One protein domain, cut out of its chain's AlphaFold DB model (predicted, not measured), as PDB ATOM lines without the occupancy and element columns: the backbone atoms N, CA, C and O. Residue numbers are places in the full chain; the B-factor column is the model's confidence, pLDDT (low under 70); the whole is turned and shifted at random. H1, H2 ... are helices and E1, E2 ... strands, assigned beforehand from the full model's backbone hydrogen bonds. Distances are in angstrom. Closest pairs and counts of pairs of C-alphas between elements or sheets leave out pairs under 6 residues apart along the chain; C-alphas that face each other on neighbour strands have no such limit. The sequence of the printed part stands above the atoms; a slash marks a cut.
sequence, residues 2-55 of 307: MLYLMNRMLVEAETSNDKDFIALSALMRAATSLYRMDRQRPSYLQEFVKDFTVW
ATOM      1  N   MET A   2     133.934 134.872 125.998       75.62
ATOM      2  CA  MET A   2     134.807 134.416 127.104       75.62
ATOM      3  C   MET A   2     134.076 134.217 128.453       75.62
ATOM      4  O   MET A   2     134.207 133.159 129.054       75.62
ATOM      5  N   LEU A   3     133.217 135.162 128.866       75.31
ATOM      6  CA  LEU A   3     132.428 135.054 130.108       75.31
ATOM      7  C   LEU A   3     131.514 133.810 130.155       75.31
ATOM      8  O   LEU A   3     131.332 133.209 131.206       75.31
ATOM      9  N   TYR A   4     130.951 133.417 129.006       80.81
ATOM     10  CA  TYR A   4     130.096 132.232 128.882       80.81
ATOM     11  C   TYR A   4     130.911 130.944 129.029       80.81
ATOM     12  O   TYR A   4     130.480 130.034 129.726       80.81
ATOM     13  N   LEU A   5     132.110 130.891 128.434       82.50
ATOM     14  CA  LEU A   5     133.028 129.760 128.594       82.50
ATOM     15  C   LEU A   5     133.480 129.613 130.051       82.50
ATOM     16  O   LEU A   5     133.482 128.510 130.577       82.50
ATOM     17  N   MET A   6     133.796 130.721 130.726       82.19
ATOM     18  CA  MET A   6     134.190 130.719 132.139       82.19
ATOM     19  C   MET A   6     133.056 130.252 133.054       82.19
ATOM     20  O   MET A   6     133.270 129.361 133.867       82.19
ATOM     21  N   ASN A   7     131.841 130.779 132.868       83.94
ATOM     22  CA  ASN A   7     130.657 130.306 133.589       83.94
ATOM     23  C   ASN A   7     130.389 128.814 133.314       83.94
ATOM     24  O   ASN A   7     130.118 128.046 134.230       83.94
ATOM     25  N   ARG A   8     130.541 128.371 132.058       85.50
ATOM     26  CA  ARG A   8     130.379 126.961 131.697       85.50
ATOM     27  C   ARG A   8     131.407 126.066 132.390       85.50
ATOM     28  O   ARG A   8     130.997 125.061 132.948       85.50
ATOM     29  N   MET A   9     132.689 126.439 132.400       84.94
ATOM     30  CA  MET A   9     133.738 125.688 133.107       84.94
ATOM     31  C   MET A   9     133.479 125.607 134.615       84.94
ATOM     32  O   MET A   9     133.728 124.564 135.202       84.94
ATOM     33  N   LEU A  10     132.961 126.672 135.236       84.44
ATOM     34  CA  LEU A  10     132.619 126.674 136.663       84.44
ATOM     35  C   LEU A  10     131.468 125.718 136.978       84.44
ATOM     36  O   LEU A  10     131.605 124.873 137.854       84.44
ATOM     37  N   VAL A  11     130.367 125.804 136.226       85.50
ATOM     38  CA  VAL A  11     129.216 124.897 136.382       85.50
ATOM     39  C   VAL A  11     129.616 123.444 136.099       85.50
ATOM     40  O   VAL A  11     129.144 122.527 136.765       85.50
ATOM     41  N   GLU A  12     130.499 123.216 135.127       84.81
ATOM     42  CA  GLU A  12     131.019 121.882 134.818       84.81
ATOM     43  C   GLU A  12     131.909 121.358 135.960       84.81
ATOM     44  O   GLU A  12     131.686 120.242 136.411       84.81
ATOM     45  N   ALA A  13     132.792 122.187 136.530       81.88
ATOM     46  CA  ALA A  13     133.630 121.842 137.685       81.88
ATOM     47  C   ALA A  13     132.862 121.673 139.017       81.88
ATOM     48  O   ALA A  13     133.353 120.999 139.918       81.88
ATOM     49  N   GLU A  14     131.679 122.277 139.168       79.00
ATOM     50  CA  GLU A  14     130.772 122.021 140.300       79.00
ATOM     51  C   GLU A  14     129.948 120.734 140.127       79.00
ATOM     52  O   GLU A  14     129.486 120.160 141.112       79.00
ATOM     53  N   THR A  15     129.735 120.283 138.886       80.81
ATOM     54  CA  THR A  15     128.929 119.086 138.577       80.81
ATOM     55  C   THR A  15     129.764 117.833 138.309       80.81
ATOM     56  O   THR A  15     129.240 116.723 138.421       80.81
ATOM     57  N   SER A  16     131.055 117.975 137.999       78.06
ATOM     58  CA  SER A  16     132.009 116.873 137.923       78.06
ATOM     59  C   SER A  16     132.521 116.475 139.310       78.06
ATOM     60  O   SER A  16     132.950 117.306 140.105       78.06
ATOM     61  N   ASN A  17     132.557 115.167 139.587       66.12
ATOM     62  CA  ASN A  17     133.297 114.646 140.746       66.12
ATOM     63  C   ASN A  17     134.812 114.891 140.605       66.12
ATOM     64  O   ASN A  17     135.515 115.038 141.605       66.12
ATOM     65  N   ASP A  18     135.303 114.949 139.365       69.44
ATOM     66  CA  ASP A  18     136.683 115.289 139.041       69.44
ATOM     67  C   ASP A  18     136.850 116.815 139.086       69.44
ATOM     68  O   ASP A  18     136.459 117.531 138.159       69.44
ATOM     69  N   LYS A  19     137.416 117.324 140.185       73.56
ATOM     70  CA  LYS A  19     137.749 118.746 140.346       73.56
ATOM     71  C   LYS A  19     138.996 119.064 139.509       73.56
ATOM     72  O   LYS A  19     140.110 118.781 139.944       73.56
ATOM     73  N   ASP A  20     138.844 119.657 138.320       85.31
ATOM     74  CA  ASP A  20     140.002 120.102 137.522       85.31
ATOM     75  C   ASP A  20     140.656 121.345 138.149       85.31
ATOM     76  O   ASP A  20     140.392 122.499 137.793       85.31
ATOM     77  N   PHE A  21     141.552 121.093 139.099       87.69
ATOM     78  CA  PHE A  21     142.352 122.106 139.770       87.69
ATOM     79  C   PHE A  21     143.206 122.952 138.805       87.69
ATOM     80  O   PHE A  21     143.468 124.129 139.073       87.69
ATOM     81  N   ILE A  22     143.641 122.403 137.663       87.50
ATOM     82  CA  ILE A  22     144.457 123.149 136.696       87.50
ATOM     83  C   ILE A  22     143.584 124.200 136.007       87.50
ATOM     84  O   ILE A  22     143.960 125.376 135.975       87.50
ATOM     85  N   ALA A  23     142.396 123.812 135.532       88.31
ATOM     86  CA  ALA A  23     141.423 124.743 134.964       88.31
ATOM     87  C   ALA A  23     140.972 125.793 135.993       88.31
ATOM     88  O   ALA A  23     140.977 126.989 135.691       88.31
ATOM     89  N   LEU A  24     140.657 125.375 137.224       89.81
ATOM     90  CA  LEU A  24     140.216 126.268 138.300       89.81
ATOM     91  C   LEU A  24     141.307 127.260 138.726       89.81
ATOM     92  O   LEU A  24     141.050 128.458 138.808       89.81
ATOM     93  N   SER A  25     142.547 126.815 138.932       90.12
ATOM     94  CA  SER A  25     143.650 127.711 139.313       90.12
ATOM     95  C   SER A  25     144.072 128.655 138.178       90.12
ATOM     96  O   SER A  25     144.474 129.794 138.439       90.12
ATOM     97  N   ALA A  26     143.947 128.235 136.914       88.75
ATOM     98  CA  ALA A  26     144.109 129.116 135.758       88.75
ATOM     99  C   ALA A  26     142.983 130.161 135.684       88.75
ATOM    100  O   ALA A  26     143.261 131.348 135.493       88.75
ATOM    101  N   LEU A  27     141.733 129.744 135.902       89.88
ATOM    102  CA  LEU A  27     140.566 130.621 135.938       89.88
ATOM    103  C   LEU A  27     140.645 131.637 137.079       89.88
ATOM    104  O   LEU A  27     140.372 132.811 136.850       89.88
ATOM    105  N   MET A  28     141.078 131.223 138.272       90.06
ATOM    106  CA  MET A  28     141.264 132.104 139.425       90.06
ATOM    107  C   MET A  28     142.258 133.227 139.090       90.06
ATOM    108  O   MET A  28     141.939 134.409 139.218       90.06
ATOM    109  N   ARG A  29     143.435 132.879 138.544       88.44
ATOM    110  CA  ARG A  29     144.443 133.862 138.100       88.44
ATOM    111  C   ARG A  29     143.908 134.779 136.992       88.44
ATOM    112  O   ARG A  29     144.100 135.994 137.060       88.44
ATOM    113  N   ALA A  30     143.196 134.231 136.006       87.62
ATOM    114  CA  ALA A  30     142.555 135.027 134.961       87.62
ATOM    115  C   ALA A  30     141.522 136.009 135.550       87.62
ATOM    116  O   ALA A  30     141.556 137.195 135.243       87.62
ATOM    117  N   ALA A  31     140.663 135.564 136.465       86.81
ATOM    118  CA  ALA A  31     139.640 136.396 137.089       86.81
ATOM    119  C   ALA A  31     140.213 137.533 137.960       86.81
ATOM    120  O   ALA A  31     139.628 138.613 137.978       86.81
ATOM    121  N   THR A  32     141.376 137.337 138.604       84.50
ATOM    122  CA  THR A  32     142.080 138.423 139.326       84.50
ATOM    123  C   THR A  32     142.698 139.493 138.410       84.50
ATOM    124  O   THR A  32     143.027 140.577 138.881       84.50
ATOM    125  N   SER A  33     142.892 139.202 137.116       82.50
ATOM    126  CA  SER A  33     143.582 140.092 136.161       82.50
ATOM    127  C   SER A  33     142.672 140.673 135.075       82.50
ATOM    128  O   SER A  33     143.024 141.671 134.445       82.50
ATOM    129  N   LEU A  34     141.506 140.065 134.849       82.38
ATOM    130  CA  LEU A  34     140.551 140.462 133.822       82.38
ATOM    131  C   LEU A  34     139.445 141.348 134.393       82.38
ATOM    132  O   LEU A  34     138.767 140.997 135.358       82.38
ATOM    133  N   TYR A  35     139.208 142.466 133.714       79.56
ATOM    134  CA  TYR A  35     138.121 143.393 134.006       79.56
ATOM    135  C   TYR A  35     136.948 143.139 133.063       79.56
ATOM    136  O   TYR A  35     137.130 142.958 131.855       79.56
ATOM    137  N   ARG A  36     135.727 143.195 133.595       72.19
ATOM    138  CA  ARG A  36     134.519 143.342 132.789       72.19
ATOM    139  C   ARG A  36     134.249 144.831 132.610       72.19
ATOM    140  O   ARG A  36     133.988 145.539 133.576       72.19
ATOM    141  N   MET A  37     134.266 145.293 131.363       66.88
ATOM    142  CA  MET A  37     133.731 146.610 131.021       66.88
ATOM    143  C   MET A  37     132.202 146.521 131.030       66.88
ATOM    144  O   MET A  37     131.589 146.189 130.014       66.88
ATOM    145  N   ASP A  38     131.594 146.757 132.192       61.31
ATOM    146  CA  ASP A  38     130.164 147.040 132.281       61.31
ATOM    147  C   ASP A  38     129.916 148.543 132.084       61.31
ATOM    148  O   ASP A  38     130.824 149.360 132.246       61.31
ATOM    149  N   ARG A  39     128.692 148.916 131.693       59.81
ATOM    150  CA  ARG A  39     128.382 150.130 130.914       59.81
ATOM    151  C   ARG A  39     128.895 151.471 131.462       59.81
ATOM    152  O   ARG A  39     128.974 152.400 130.666       59.81
ATOM    153  N   GLN A  40     129.250 151.587 132.747       58.22
ATOM    154  CA  GLN A  40     129.972 152.754 133.292       58.22
ATOM    155  C   GLN A  40     131.037 152.461 134.373       58.22
ATOM    156  O   GLN A  40     131.632 153.408 134.885       58.22
ATOM    157  N   ARG A  41     131.322 151.201 134.742       56.44
ATOM    158  CA  ARG A  41     132.389 150.879 135.716       56.44
ATOM    159  C   ARG A  41     133.113 149.579 135.338       56.44
ATOM    160  O   ARG A  41     132.432 148.591 135.062       56.44
ATOM    161  N   PRO A  42     134.459 149.551 135.351       63.25
ATOM    162  CA  PRO A  42     135.202 148.303 135.277       63.25
ATOM    163  C   PRO A  42     135.053 147.560 136.611       63.25
ATOM    164  O   PRO A  42     135.528 148.045 137.636       63.25
ATOM    165  N   SER A  43     134.402 146.399 136.600       71.81
ATOM    166  CA  SER A  43     134.414 145.461 137.731       71.81
ATOM    167  C   SER A  43     135.400 144.332 137.458       71.81
ATOM    168  O   SER A  43     135.599 143.930 136.304       71.81
ATOM    169  N   TYR A  44     136.047 143.811 138.501       78.69
ATOM    170  CA  TYR A  44     136.910 142.644 138.328       78.69
ATOM    171  C   TYR A  44     136.053 141.418 138.034       78.69
ATOM    172  O   TYR A  44     135.013 141.205 138.657       78.69
ATOM    173  N   LEU A  45     136.504 140.553 137.125       83.19
ATOM    174  CA  LEU A  45     135.806 139.296 136.862       83.19
ATOM    175  C   LEU A  45     135.737 138.408 138.120       83.19
ATOM    176  O   LEU A  45     134.772 137.666 138.293       83.19
ATOM    177  N   GLN A  46     136.714 138.540 139.021       84.31
ATOM    178  CA  GLN A  46     136.705 137.962 140.365       84.31
ATOM    179  C   GLN A  46     135.395 138.223 141.129       84.31
ATOM    180  O   GLN A  46     134.889 137.293 141.746       84.31
ATOM    181  N   GLU A  47     134.795 139.416 141.035       83.56
ATOM    182  CA  GLU A  47     133.534 139.745 141.727       83.56
ATOM    183  C   GLU A  47     132.357 138.870 141.274       83.56
ATOM    184  O   GLU A  47     131.446 138.634 142.055       83.56
ATOM    185  N   PHE A  48     132.384 138.375 140.032       82.06
ATOM    186  CA  PHE A  48     131.361 137.482 139.475       82.06
ATOM    187  C   PHE A  48     131.678 135.996 139.702       82.06
ATOM    188  O   PHE A  48     130.780 135.160 139.713       82.06
ATOM    189  N   VAL A  49     132.961 135.650 139.827       85.69
ATOM    190  CA  VAL A  49     133.417 134.254 139.912       85.69
ATOM    191  C   VAL A  49     133.563 133.778 141.361       85.69
ATOM    192  O   VAL A  49     133.423 132.583 141.602       85.69
ATOM    193  N   LYS A  50     133.786 134.672 142.332       86.69
ATOM    194  CA  LYS A  50     133.974 134.332 143.757       86.69
ATOM    195  C   LYS A  50     132.778 133.632 144.420       86.69
ATOM    196  O   LYS A  50     132.966 132.858 145.352       86.69
ATOM    197  N   ASP A  51     131.558 133.842 143.922       85.81
ATOM    198  CA  ASP A  51     130.340 133.317 144.557       85.81
ATOM    199  C   ASP A  51     130.188 131.790 144.439       85.81
ATOM    200  O   ASP A  51     129.469 131.176 145.238       85.81
ATOM    201  N   PHE A  52     130.880 131.170 143.478       86.44
ATOM    202  CA  PHE A  52     130.818 129.734 143.206       86.44
ATOM    203  C   PHE A  52     131.323 128.901 144.391       86.44
ATOM    204  O   PHE A  52     132.247 129.278 145.116       86.44
ATOM    205  N   THR A  53     130.719 127.731 144.589       87.50
ATOM    206  CA  THR A  53     130.999 126.848 145.734       87.50
ATOM    207  C   THR A  53     132.397 126.245 145.689       87.50
ATOM    208  O   THR A  53     132.949 125.891 146.728       87.50
ATOM    209  N   VAL A  54     133.011 126.187 144.505       85.75
ATOM    210  CA  VAL A  54     134.342 125.607 144.304       85.75
ATOM    211  C   VAL A  54     135.428 126.283 145.156       85.75
ATOM    212  O   VAL A  54     136.265 125.585 145.725       85.75
ATOM    213  N   TRP A  55     135.346 127.606 145.348       87.75
ATOM    214  CA  TRP A  55     136.262 128.396 146.188       87.75
ATOM    215  C   TRP A  55     135.951 128.297 147.687       87.75
ATOM    216  O   TRP A  55     136.734 128.741 148.519       87.75
TER     217      TRP A  55
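What this domain is: This is residues 2 to 55 of the 307 residues of the protein "SBF2 domain-containing protein" of Acanthamoeba castellanii str. Neff (UniProt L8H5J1). A hairpin of two helices, H1 and H2, side by side, is lengthened at one end by a small hairpin of two strands, E1 and E2. The short helix H3 then packs on H2, as the printed part folds back toward the helices. The printed part has 54 residues, with three named helices and two named strands in the order H1, H2, E1, E2, H3 along the chain; the two-strand sheet, order E1 - E2, is antiparallel, and the class is mostly helix. The whole is compact, with a radius of gyration of the C-alphas of 11.5 A, yet a rod in outline, spanning 39 by 18 by 16 A.

How they stand to each other: Start with H1, residues 2 to 15, and H2, residues 21 to 33: this helical hairpin runs opposite ways at 37 degrees, only just a steep tilt. They touch, H2 with residues 23 to 27 alone; the closest C-alphas, of Met 6 and Leu 27, are 7.4 A apart. Next look at E1, residues 35 to 38, and E2, residues 41 to 44, an antiparallel hairpin at 146 degrees. N 36 and O 43, 2.8 A apart, are within hydrogen-bond range. Both strands are apart from H1. H3, residues 45 to 49, touches H2, which meets it with residues 28 to 33 alone; the closest C-alphas, of Ala 31 and Gln 46, are 4.7 A apart. In H1, H2 and H3 every O i to N i+4 pair is within hydrogen-bond range.

Where its parts are: Find C-alpha 2 at (134.807, 134.416, 127.104); from there H1 runs 20.0 A to Thr 15. H2 runs 18.4 A from Phe 21, E1 8.9 A from Tyr 35, E2 9.8 A from Arg 41. H3 runs 6.4 A to C-alpha 49 at (133.417, 134.254, 139.912).

The domain as a whole: The C-alphas farthest apart, of Asn 17 and Gln 40, stand 39.0 A apart. The printed part has no cut, and the links between named elements are tight. Mean pLDDT of the printed part is 80.6; residues 17 to 18 and 37 to 42 are under 70.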